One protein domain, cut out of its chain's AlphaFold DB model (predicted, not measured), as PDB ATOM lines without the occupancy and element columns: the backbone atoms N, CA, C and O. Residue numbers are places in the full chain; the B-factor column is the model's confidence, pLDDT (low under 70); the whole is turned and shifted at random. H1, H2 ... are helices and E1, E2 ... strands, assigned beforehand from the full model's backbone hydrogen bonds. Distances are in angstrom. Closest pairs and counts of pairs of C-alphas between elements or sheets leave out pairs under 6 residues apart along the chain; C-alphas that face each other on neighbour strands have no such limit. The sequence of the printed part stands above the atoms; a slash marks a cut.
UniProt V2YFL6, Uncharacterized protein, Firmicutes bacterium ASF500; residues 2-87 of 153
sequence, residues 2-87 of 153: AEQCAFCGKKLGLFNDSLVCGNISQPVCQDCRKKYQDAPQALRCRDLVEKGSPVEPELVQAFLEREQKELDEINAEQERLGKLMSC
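What this domain is: This is residues 2 to 87 of the 153 residues of an uncharacterized protein of Firmicutes bacterium ASF500 (UniProt V2YFL6). A small compact head, made of the hairpin E1 and E2, short helices H1 and H2 and the first part of H3, has one long arm: residues 69 to 87, of which 69 to 84 belong to H3, stick out. The printed part has 86 residues, mostly helix, in the order E1, E2, H1, H2, H3, the strands antiparallel. It is loose, radius of gyration of the C-alphas 17.3 A, spanning 65 by 23 by 18 A.

Where its parts are: After residues 2 to 16, with no named element, E1 is residues 17 to 21, 13.2 A, from C-alpha 17 at (-33.914, 6.798, -21.912). E2 is residues 24 to 28, 12.2 A; H1 30 to 36, 10.0 A; H2 41 to 51, 15.3 A. H3, residues 57 to 84, runs 40.1 A to C-alpha 84 at (12.998, 13.680, -3.742).

How they stand to each other: In the hairpin E1 and E2, N 19 and O 26 are within hydrogen-bond range, 3.0 A. H2 touches H3 residues 57 to 67 alone, closest C-alphas Cys 45 and Val 60, 6.4 A, at a steep tilt of 57 degrees. H1 and H3 are apart. In H1, H2 and H3 every O i to N i+4 pair is within hydrogen-bond range.

The domain as a whole: The farthest C-alphas, Leu 14 and Cys 87, are 65.6 A apart. The printed part has no cut; pLDDT is under 70 at residues 2 and 15.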
ATOM      1  N   ALA A   2     -42.882  18.615 -19.482       59.34
ATOM      2  CA  ALA A   2     -42.268  17.613 -20.362       59.34
ATOM      3  C   ALA A   2     -40.768  17.515 -20.058       59.34
ATOM      4  O   ALA A   2     -40.095  18.548 -20.028       59.34
ATOM      5  N   GLU A   3     -40.264  16.306 -19.822       80.75
ATOM      6  CA  GLU A   3     -38.836  16.084 -19.607       80.75
ATOM      7  C   GLU A   3     -38.046  16.463 -20.865       80.75
ATOM      8  O   GLU A   3     -38.497  16.264 -21.997       80.75
ATOM      9  N   GLN A   4     -36.868  17.049 -20.675       90.69
ATOM     10  CA  GLN A   4     -35.954  17.415 -21.752       90.69
ATOM     11  C   GLN A   4     -34.671  16.606 -21.616       90.69
ATOM     12  O   GLN A   4     -34.267  16.241 -20.515       90.69
ATOM     13  N   CYS A   5     -34.025  16.323 -22.742       92.94
ATOM     14  CA  CYS A   5     -32.736  15.656 -22.742       92.94
ATOM     15  C   CYS A   5     -31.691  16.534 -22.053       92.94
ATOM     16  O   CYS A   5     -31.417  17.640 -22.517       92.94
ATOM     17  N   ALA A   6     -31.034  15.989 -21.034       92.69
ATOM     18  CA  ALA A   6     -30.031  16.692 -20.250       92.69
ATOM     19  C   ALA A   6     -28.821  17.154 -21.087       92.69
ATOM     20  O   ALA A   6     -28.198  18.146 -20.749       92.69
ATOM     21  N   PHE A   7     -28.493  16.499 -22.207       93.19
ATOM     22  CA  PHE A   7     -27.344  16.881 -23.047       93.19
ATOM     23  C   PHE A   7     -27.670  17.848 -24.189       93.19
ATOM     24  O   PHE A   7     -26.803  18.610 -24.594       93.19
ATOM     25  N   CYS A   8     -28.868  17.770 -24.776       93.31
ATOM     26  CA  CYS A   8     -29.193  18.522 -25.998       93.31
ATOM     27  C   CYS A   8     -30.482  19.347 -25.918       93.31
ATOM     28  O   CYS A   8     -30.855  19.979 -26.903       93.31
ATOM     29  N   GLY A   9     -31.213  19.297 -24.801       90.31
ATOM     30  CA  GLY A   9     -32.450  20.055 -24.592       90.31
ATOM     31  C   GLY A   9     -33.659  19.591 -25.417       90.31
ATOM     32  O   GLY A   9     -34.747  20.146 -25.274       90.31
ATOM     33  N   LYS A  10     -33.523  18.564 -26.275       91.06
ATOM     34  CA  LYS A  10     -34.658  17.998 -27.030       91.06
ATOM     35  C   LYS A  10     -35.758  17.543 -26.064       91.06
ATOM     36  O   LYS A  10     -35.474  16.814 -25.114       91.06
ATOM     37  N   LYS A  11     -37.013  17.924 -26.331       90.50
ATOM     38  CA  LYS A  11     -38.183  17.427 -25.586       90.50
ATOM     39  C   LYS A  11     -38.285  15.911 -25.736       90.50
ATOM     40  O   LYS A  11     -38.220  15.398 -26.853       90.50
ATOM     41  N   LEU A  12     -38.448  15.218 -24.620       87.25
ATOM     42  CA  LEU A  12     -38.587  13.771 -24.577       87.25
ATOM     43  C   LEU A  12     -40.070  13.381 -24.632       87.25
ATOM     44  O   LEU A  12     -40.930  14.065 -24.076       87.25
ATOM     45  N   GLY A  13     -40.362  12.302 -25.361       78.50
ATOM     46  CA  GLY A  13     -41.686  11.672 -25.410       78.50
ATOM     47  C   GLY A  13     -41.807  10.514 -24.413       78.50
ATOM     48  O   GLY A  13     -40.933  10.330 -23.575       78.50
ATOM     49  N   LEU A  14     -42.854   9.688 -24.552       70.44
ATOM     50  CA  LEU A  14     -43.102   8.512 -23.692       70.44
ATOM     51  C   LEU A  14     -41.975   7.458 -23.690       70.44
ATOM     52  O   LEU A  14     -41.925   6.637 -22.782       70.44
ATOM     53  N   PHE A  15     -41.091   7.467 -24.689       63.56
ATOM     54  CA  PHE A  15     -39.961   6.542 -24.817       63.56
ATOM     55  C   PHE A  15     -38.633   7.277 -24.599       63.56
ATOM     56  O   PHE A  15     -37.813   7.396 -25.515       63.56
ATOM     57  N   ASN A  16     -38.457   7.841 -23.405       74.25
ATOM     58  CA  ASN A  16     -37.187   8.409 -22.972       74.25
ATOM     59  C   ASN A  16     -36.232   7.310 -22.493       74.25
ATOM     60  O   ASN A  16     -36.623   6.180 -22.208       74.25
ATOM     61  N   ASP A  17     -34.955   7.657 -22.446       87.62
ATOM     62  CA  ASP A  17     -33.914   6.798 -21.912       87.62
ATOM     63  C   ASP A  17     -33.194   7.524 -20.779       87.62
ATOM     64  O   ASP A  17     -33.332   8.742 -20.622       87.62
ATOM     65  N   SER A  18     -32.406   6.796 -19.997       90.75
ATOM     66  CA  SER A  18     -31.624   7.389 -18.916       90.75
ATOM     67  C   SER A  18     -30.160   6.989 -18.975       90.75
ATOM     68  O   SER A  18     -29.779   5.947 -19.517       90.75
ATOM     69  N   LEU A  19     -29.309   7.871 -18.452       92.50
ATOM     70  CA  LEU A  19     -27.872   7.666 -18.458       92.50
ATOM     71  C   LEU A  19     -27.246   8.240 -17.186       92.50
ATOM     72  O   LEU A  19     -27.475   9.392 -16.827       92.50
ATOM     73  N   VAL A  20     -26.458   7.419 -16.489       93.25
ATOM     74  CA  VAL A  20     -25.885   7.794 -15.190       93.25
ATOM     75  C   VAL A  20     -24.679   8.717 -15.376       93.25
ATOM     76  O   VAL A  20     -23.712   8.362 -16.056       93.25
ATOM     77  N   CYS A  21     -24.720   9.884 -14.737       92.56
ATOM     78  CA  CYS A  21     -23.642  10.873 -14.677       92.56
ATOM     79  C   CYS A  21     -23.421  11.254 -13.208       92.56
ATOM     80  O   CYS A  21     -24.348  11.735 -12.567       92.56
ATOM     81  N   GLY A  22     -22.230  10.997 -12.657       87.06
ATOM     82  CA  GLY A  22     -21.912  11.334 -11.262       87.06
ATOM     83  C   GLY A  22     -22.861  10.704 -10.237       87.06
ATOM     84  O   GLY A  22     -23.252  11.361  -9.283       87.06
ATOM     85  N   ASN A  23     -23.261   9.446 -10.461       89.25
ATOM     86  CA  ASN A  23     -24.273   8.704  -9.687       89.25
ATOM     87  C   ASN A  23     -25.714   9.233  -9.785       89.25
ATOM     88  O   ASN A  23     -26.584   8.767  -9.055       89.25
ATOM     89  N   ILE A  24     -25.990  10.139 -10.722       91.50
ATOM     90  CA  ILE A  24     -27.324  10.697 -10.948       91.50
ATOM     91  C   ILE A  24     -27.851  10.213 -12.291       91.50
ATOM     92  O   ILE A  24     -27.152  10.271 -13.305       91.50
ATOM     93  N   SER A  25     -29.098   9.754 -12.308       92.88
ATOM     94  CA  SER A  25     -29.793   9.378 -13.537       92.88
ATOM     95  C   SER A  25     -30.202  10.631 -14.312       92.88
ATOM     96  O   SER A  25     -30.983  11.439 -13.813       92.88
ATOM     97  N   GLN A  26     -29.674  10.805 -15.523       91.94
ATOM     98  CA  GLN A  26     -29.999  11.937 -16.390       91.94
ATOM     99  C   GLN A  26     -30.961  11.489 -17.497       91.94
ATOM    100  O   GLN A  26     -30.675  10.485 -18.160       91.94
ATOM    101  N   PRO A  27     -32.067  12.213 -17.744       93.62
ATOM    102  CA  PRO A  27     -32.970  11.913 -18.846       93.62
ATOM    103  C   PRO A  27     -32.289  12.253 -20.177       93.62
ATOM    104  O   PRO A  27     -31.788  13.362 -20.379       93.62
ATOM    105  N   VAL A  28     -32.251  11.309 -21.116       94.06
ATOM    106  CA  VAL A  28     -31.562  11.475 -22.401       94.06
ATOM    107  C   VAL A  28     -32.396  10.984 -23.579       94.06
ATOM    108  O   VAL A  28     -33.232  10.090 -23.461       94.06
ATOM    109  N   CYS A  29     -32.165  11.572 -24.755       93.19
ATOM    110  CA  CYS A  29     -32.680  11.019 -26.003       93.19
ATOM    111  C   CYS A  29     -31.801   9.844 -26.469       93.19
ATOM    112  O   CYS A  29     -30.638   9.730 -26.070       93.19
ATOM    113  N   GLN A  30     -32.328   9.001 -27.359       91.56
ATOM    114  CA  GLN A  30     -31.600   7.831 -27.870       91.56
ATOM    115  C   GLN A  30     -30.275   8.192 -28.562       91.56
ATOM    116  O   GLN A  30     -29.294   7.466 -28.405       91.56
ATOM    117  N   ASP A  31     -30.214   9.319 -29.280       93.25
ATOM    118  CA  ASP A  31     -28.985   9.779 -29.943       93.25
ATOM    119  C   ASP A  31     -27.880  10.077 -28.918       93.25
ATOM    120  O   ASP A  31     -26.751   9.600 -29.038       93.25
ATOM    121  N   CYS A  32     -28.218  10.835 -27.867       93.50
ATOM    122  CA  CYS A  32     -27.287  11.157 -26.788       93.50
ATOM    123  C   CYS A  32     -26.902   9.909 -25.990       93.50
ATOM    124  O   CYS A  32     -25.736   9.775 -25.623       93.50
ATOM    125  N   ARG A  33     -27.835   8.969 -25.773       93.00
ATOM    126  CA  ARG A  33     -27.518   7.689 -25.129       93.00
ATOM    127  C   ARG A  33     -26.459   6.927 -25.915       93.00
ATOM    128  O   ARG A  33     -25.420   6.612 -25.353       93.00
ATOM    129  N   LYS A  34     -26.676   6.702 -27.215       94.38
ATOM    130  CA  LYS A  34     -25.715   5.991 -28.076       94.38
ATOM    131  C   LYS A  34     -24.349   6.672 -28.106       94.38
ATOM    132  O   LYS A  34     -23.333   5.991 -28.117       94.38
ATOM    133  N   LYS A  35     -24.318   8.007 -28.090       94.00
ATOM    134  CA  LYS A  35     -23.067   8.776 -28.074       94.00
ATOM    135  C   LYS A  35     -22.278   8.603 -26.770       94.00
ATOM    136  O   LYS A  35     -21.055   8.528 -26.816       94.00
ATOM    137  N   TYR A  36     -22.954   8.591 -25.618       93.81
ATOM    138  CA  TYR A  36     -22.298   8.684 -24.308       93.81
ATOM    139  C   TYR A  36     -22.288   7.392 -23.485       93.81
ATOM    140  O   TYR A  36     -21.592   7.358 -22.472       93.81
ATOM    141  N   GLN A  37     -23.023   6.346 -23.881       93.31
ATOM    142  CA  GLN A  37     -23.137   5.094 -23.114       93.31
ATOM    143  C   GLN A  37     -21.769   4.458 -22.817       93.31
ATOM    144  O   GLN A  37     -21.532   4.039 -21.686       93.31
ATOM    145  N   ASP A  38     -20.857   4.500 -23.792       93.12
ATOM    146  CA  ASP A  38     -19.525   3.888 -23.722       93.12
ATOM    147  C   ASP A  38     -18.438   4.911 -23.346       93.12
ATOM    148  O   ASP A  38     -17.275   4.565 -23.149       93.12
ATOM    149  N   ALA A  39     -18.802   6.192 -23.230       93.25
ATOM    150  CA  ALA A  39     -17.872   7.242 -22.841       93.25
ATOM    151  C   ALA A  39     -17.526   7.138 -21.344       93.25
ATOM    152  O   ALA A  39     -18.430   6.878 -20.539       93.25
ATOM    153  N   PRO A  40     -16.272   7.430 -20.943       92.81
ATOM    154  CA  PRO A  40     -15.890   7.513 -19.538       92.81
ATOM    155  C   PRO A  40     -16.787   8.479 -18.758       92.81
ATOM    156  O   PRO A  40     -17.182   9.532 -19.270       92.81
ATOM    157  N   GLN A  41     -17.076   8.144 -17.499       91.88
ATOM    158  CA  GLN A  41     -18.011   8.907 -16.671       91.88
ATOM    159  C   GLN A  41     -17.571  10.366 -16.493       91.88
ATOM    160  O   GLN A  41     -18.395  11.262 -16.644       91.88
ATOM    161  N   ALA A  42     -16.277  10.620 -16.276       91.38
ATOM    162  CA  ALA A  42     -15.734  11.974 -16.159       91.38
ATOM    163  C   ALA A  42     -15.957  12.817 -17.430       91.38
ATOM    164  O   ALA A  42     -16.402  13.960 -17.341       91.38
ATOM    165  N   LEU A  43     -15.716  12.249 -18.621       92.62
ATOM    166  CA  LEU A  43     -15.913  12.952 -19.897       92.62
ATOM    167  C   LEU A  43     -17.385  13.304 -20.108       92.62
ATOM    168  O   LEU A  43     -17.725  14.424 -20.472       92.62
ATOM    169  N   ARG A  44     -18.257  12.340 -19.839       93.94
ATOM    170  CA  ARG A  44     -19.704  12.490 -19.934       93.94
ATOM    171  C   ARG A  44     -20.238  13.550 -18.964       93.94
ATOM    172  O   ARG A  44     -21.014  14.399 -19.384       93.94
ATOM    173  N   CYS A  45     -19.815  13.527 -17.697       94.38
ATOM    174  CA  CYS A  45     -20.182  14.542 -16.704       94.38
ATOM    175  C   CYS A  45     -19.683  15.934 -17.109       94.38
ATOM    176  O   CYS A  45     -20.426  16.903 -16.986       94.38
ATOM    177  N   ARG A  46     -18.454  16.036 -17.635       94.44
ATOM    178  CA  ARG A  46     -17.878  17.301 -18.111       94.44
ATOM    179  C   ARG A  46     -18.683  17.887 -19.268       94.44
ATOM    180  O   ARG A  46     -19.108  19.032 -19.185       94.44
ATOM    181  N   ASP A  47     -18.951  17.084 -20.297       94.25
ATOM    182  CA  ASP A  47     -19.769  17.501 -21.441       94.25
ATOM    183  C   ASP A  47     -21.186  17.908 -21.010       94.25
ATOM    184  O   ASP A  47     -21.746  18.863 -21.549       94.25
ATOM    185  N   LEU A  48     -21.765  17.202 -20.034       94.56
ATOM    186  CA  LEU A  48     -23.086  17.516 -19.500       94.56
ATOM    187  C   LEU A  48     -23.118  18.876 -18.792       94.56
ATOM    188  O   LEU A  48     -24.060  19.636 -18.992       94.56
ATOM    189  N   VAL A  49     -22.106  19.176 -17.976       93.75
ATOM    190  CA  VAL A  49     -21.991  20.463 -17.272       93.75
ATOM    191  C   VAL A  49     -21.688  21.602 -18.247       93.75
ATOM    192  O   VAL A  49     -22.214  22.696 -18.080       93.75
ATOM    193  N   GLU A  50     -20.870  21.356 -19.273       93.25
ATOM    194  CA  GLU A  50     -20.447  22.381 -20.233       93.25
ATOM    195  C   GLU A  50     -21.548  22.751 -21.240       93.25
ATOM    196  O   GLU A  50     -21.725  23.921 -21.572       93.25
ATOM    197  N   LYS A  51     -22.271  21.753 -21.766       91.44
ATOM    198  CA  LYS A  51     -23.159  21.919 -22.936       91.44
ATOM    199  C   LYS A  51     -24.624  21.618 -22.637       91.44
ATOM    200  O   LYS A  51     -25.481  21.876 -23.481       91.44
ATOM    201  N   GLY A  52     -24.899  21.015 -21.486       90.94
ATOM    202  CA  GLY A  52     -26.199  20.470 -21.136       90.94
ATOM    203  C   GLY A  52     -26.915  21.218 -20.017       90.94
ATOM    204  O   GLY A  52     -26.655  22.375 -19.699       90.94
ATOM    205  N   SER A  53     -27.886  20.531 -19.434       90.69
ATOM    206  CA  SER A  53     -28.695  20.959 -18.299       90.69
ATOM    207  C   SER A  53     -28.899  19.747 -17.385       90.69
ATOM    208  O   SER A  53     -29.865  19.000 -17.562       90.69
ATOM    209  N   PRO A  54     -27.954  19.492 -16.460       91.12
ATOM    210  CA  PRO A  54     -28.067  18.397 -15.506       91.12
ATOM    211  C   PRO A  54     -29.287  18.583 -14.595       91.12
ATOM    212  O   PRO A  54     -29.594  19.706 -14.203       91.12
ATOM    213  N   VAL A  55     -29.939  17.481 -14.205       89.62
ATOM    214  CA  VAL A  55     -31.058  17.504 -13.235       89.62
ATOM    215  C   VAL A  55     -30.618  18.099 -11.893       89.62
ATOM    216  O   VAL A  55     -31.341  18.891 -11.298       89.62
ATOM    217  N   GLU A  56     -29.406  17.761 -11.454       89.88
ATOM    218  CA  GLU A  56     -28.792  18.240 -10.214       89.88
ATOM    219  C   GLU A  56     -27.343  18.669 -10.507       89.88
ATOM    220  O   GLU A  56     -26.416  17.860 -10.390       89.88
ATOM    221  N   PRO A  57     -27.126  19.918 -10.963       89.88
ATOM    222  CA  PRO A  57     -25.813  20.373 -11.416       89.88
ATOM    223  C   PRO A  57     -24.766  20.347 -10.300       89.88
ATOM    224  O   PRO A  57     -23.627  19.969 -10.560       89.88
ATOM    225  N   GLU A  58     -25.159  20.666  -9.065       92.44
ATOM    226  CA  GLU A  58     -24.264  20.702  -7.901       92.44
ATOM    227  C   GLU A  58     -23.627  19.336  -7.616       92.44
ATOM    228  O   GLU A  58     -22.421  19.236  -7.404       92.44
ATOM    229  N   LEU A  59     -24.404  18.251  -7.677       93.06
ATOM    230  CA  LEU A  59     -23.886  16.906  -7.420       93.06
ATOM    231  C   LEU A  59     -22.990  16.393  -8.559       93.06
ATOM    232  O   LEU A  59     -21.996  15.709  -8.299       93.06
ATOM    233  N   VAL A  60     -23.304  16.736  -9.815       92.75
ATOM    234  CA  VAL A  60     -22.439  16.398 -10.962       92.75
ATOM    235  C   VAL A  60     -21.117  17.167 -10.879       92.75
ATOM    236  O   VAL A  60     -20.061  16.589 -11.140       92.75
ATOM    237  N   GLN A  61     -21.152  18.437 -10.467       93.31
ATOM    238  CA  GLN A  61     -19.951  19.236 -10.216       93.31
ATOM    239  C   GLN A  61     -19.127  18.658  -9.061       93.31
ATOM    240  O   GLN A  61     -17.944  18.394  -9.245       93.31
ATOM    241  N   ALA A  62     -19.753  18.324  -7.930       94.31
ATOM    242  CA  ALA A  62     -19.075  17.706  -6.789       94.31
ATOM    243  C   ALA A  62     -18.449  16.335  -7.118       94.31
ATOM    244  O   ALA A  62     -17.500  15.899  -6.466       94.31
ATOM    245  N   PHE A  63     -18.983  15.607  -8.103       93.88
ATOM    246  CA  PHE A  63     -18.333  14.409  -8.639       93.88
ATOM    247  C   PHE A  63     -17.060  14.763  -9.421       93.88
ATOM    248  O   PHE A  63     -16.009  14.185  -9.158       93.88
ATOM    249  N   LEU A  64     -17.133  15.733 -10.339       94.12
ATOM    250  CA  LEU A  64     -15.978  16.172 -11.129       94.12
ATOM    251  C   LEU A  64     -14.862  16.764 -10.261       94.12
ATOM    252  O   LEU A  64     -13.693  16.503 -10.519       94.12
ATOM    253  N   GLU A  65     -15.212  17.532  -9.231       94.06
ATOM    254  CA  GLU A  65     -14.246  18.104  -8.288       94.06
ATOM    255  C   GLU A  65     -13.519  17.027  -7.482       94.06
ATOM    256  O   GLU A  65     -12.314  17.143  -7.270       94.06
ATOM    257  N   ARG A  66     -14.217  15.963  -7.060       92.38
ATOM    258  CA  ARG A  66     -13.587  14.823  -6.376       92.38
ATOM    259  C   ARG A  66     -12.582  14.117  -7.276       92.38
ATOM    260  O   ARG A  66     -11.441  13.946  -6.867       92.38
ATOM    261  N   GLU A  67     -12.978  13.798  -8.504       90.56
ATOM    262  CA  GLU A  67     -12.088  13.179  -9.493       90.56
ATOM    263  C   GLU A  67     -10.867  14.064  -9.780       90.56
ATOM    264  O   GLU A  67      -9.735  13.586  -9.809       90.56
ATOM    265  N   GLN A  68     -11.078  15.372  -9.958       92.06
ATOM    266  CA  GLN A  68      -9.985  16.309 -10.199       92.06
ATOM    267  C   GLN A  68      -9.042  16.385  -8.998       92.06
ATOM    268  O   GLN A  68      -7.831  16.327  -9.176       92.06
ATOM    269  N   LYS A  69      -9.582  16.457  -7.778       93.06
ATOM    270  CA  LYS A  69      -8.789  16.499  -6.551       93.06
ATOM    271  C   LYS A  69      -7.958  15.231  -6.367       93.06
ATOM    272  O   LYS A  69      -6.789  15.332  -6.019       93.06
ATOM    273  N   GLU A  70      -8.529  14.058  -6.626       88.25
ATOM    274  CA  GLU A  70      -7.790  12.791  -6.581       88.25
ATOM    275  C   GLU A  70      -6.638  12.782  -7.598       88.25
ATOM    276  O   GLU A  70      -5.513  12.413  -7.259       88.25
ATOM    277  N   LEU A  71      -6.879  13.255  -8.825       87.81
ATOM    278  CA  LEU A  71      -5.830  13.398  -9.841       87.81
ATOM    279  C   LEU A  71      -4.753  14.407  -9.430       87.81
ATOM    280  O   LEU A  71      -3.566  14.149  -9.631       87.81
ATOM    281  N   ASP A  72      -5.143  15.538  -8.849       89.88
ATOM    282  CA  ASP A  72      -4.220  16.572  -8.384       89.88
ATOM    283  C   ASP A  72      -3.369  16.070  -7.210       89.88
ATOM    284  O   ASP A  72      -2.167  16.323  -7.178       89.88
ATOM    285  N   GLU A  73      -3.951  15.308  -6.281       88.06
ATOM    286  CA  GLU A  73      -3.230  14.658  -5.181       88.06
ATOM    287  C   GLU A  73      -2.220  13.626  -5.703       88.06
ATOM    288  O   GLU A  73      -1.063  13.624  -5.274       88.06
ATOM    289  N   ILE A  74      -2.619  12.799  -6.676       84.94
ATOM    290  CA  ILE A  74      -1.723  11.840  -7.338       84.94
ATOM    291  C   ILE A  74      -0.573  12.574  -8.038       84.94
ATOM    292  O   ILE A  74       0.590  12.210  -7.856       84.94
ATOM    293  N   ASN A  75      -0.875  13.620  -8.809       86.50
ATOM    294  CA  ASN A  75       0.129  14.410  -9.522       86.50
ATOM    295  C   ASN A  75       1.081  15.132  -8.557       86.50
ATOM    296  O   ASN A  75       2.291  15.138  -8.779       86.50
ATOM    297  N   ALA A  76       0.562  15.704  -7.469       88.06
ATOM    298  CA  ALA A  76       1.359  16.385  -6.455       88.06
ATOM    299  C   ALA A  76       2.309  15.418  -5.734       88.06
ATOM    300  O   ALA A  76       3.475  15.749  -5.504       88.06
ATOM    301  N   GLU A  77       1.843  14.209  -5.414       84.62
ATOM    302  CA  GLU A  77       2.699  13.176  -4.833       84.62
ATOM    303  C   GLU A  77       3.763  12.711  -5.837       84.62
ATOM    304  O   GLU A  77       4.935  12.600  -5.476       84.62
ATOM    305  N   GLN A  78       3.417  12.532  -7.117       82.88
ATOM    306  CA  GLN A  78       4.398  12.221  -8.164       82.88
ATOM    307  C   GLN A  78       5.458  13.318  -8.318       82.88
ATOM    308  O   GLN A  78       6.650  13.015  -8.408       82.88
ATOM    309  N   GLU A  79       5.062  14.590  -8.298       86.94
ATOM    310  CA  GLU A  79       5.989  15.719  -8.358       86.94
ATOM    311  C   GLU A  79       6.903  15.754  -7.125       86.94
ATOM    312  O   GLU A  79       8.121  15.933  -7.241       86.94
ATOM    313  N   ARG A  80       6.339  15.538  -5.931       87.31
ATOM    314  CA  ARG A  80       7.095  15.448  -4.678       87.31
ATOM    315  C   ARG A  80       8.121  14.320  -4.733       87.31
ATOM    316  O   ARG A  80       9.285  14.547  -4.395       87.31
ATOM    317  N   LEU A  81       7.714  13.127  -5.164       83.81
ATOM    318  CA  LEU A  81       8.600  11.977  -5.330       83.81
ATOM    319  C   LEU A  81       9.689  12.268  -6.368       83.81
ATOM    320  O   LEU A  81      10.861  11.998  -6.109       83.81
ATOM    321  N   GLY A  82       9.343  12.894  -7.495       84.62
ATOM    322  CA  GLY A  82      10.303  13.328  -8.514       84.62
ATOM    323  C   GLY A  82      11.358  14.289  -7.961       84.62
ATOM    324  O   GLY A  82      12.553  14.097  -8.189       84.62
ATOM    325  N   LYS A  83      10.950  15.271  -7.145       87.50
ATOM    326  CA  LYS A  83      11.876  16.179  -6.445       87.50
ATOM    327  C   LYS A  83      12.776  15.425  -5.467       87.50
ATOM    328  O   LYS A  83      13.988  15.647  -5.458       87.50
ATOM    329  N   LEU A  84      12.221  14.505  -4.676       86.06
ATOM    330  CA  LEU A  84      12.998  13.680  -3.742       86.06
ATOM    331  C   LEU A  84      14.031  12.806  -4.465       86.06
ATOM    332  O   LEU A  84      15.146  12.645  -3.967       86.06
ATOM    333  N   MET A  85      13.691  12.299  -5.650       86.06
ATOM    334  CA  MET A  85      14.551  11.482  -6.511       86.06
ATOM    335  C   MET A  85      15.375  12.309  -7.508       86.06
ATOM    336  O   MET A  85      15.880  11.766  -8.485       86.06
ATOM    337  N   SER A  86      15.556  13.608  -7.263       91.00
ATOM    338  CA  SER A  86      16.439  14.465  -8.058       91.00
ATOM    339  C   SER A  86      17.762  14.747  -7.339       91.00
ATOM    340  O   SER A  86      17.842  14.768  -6.103       91.00
ATOM    341  N   CYS A  87      18.825  14.935  -8.115       94.25
ATOM    342  CA  CYS A  87      20.141  15.370  -7.659       94.25
ATOM    343  C   CYS A  87      20.846  16.104  -8.808       94.25
ATOM    344  O   CYS A  87      20.652  15.756  -9.967       94.25
TER     345      CYS A  87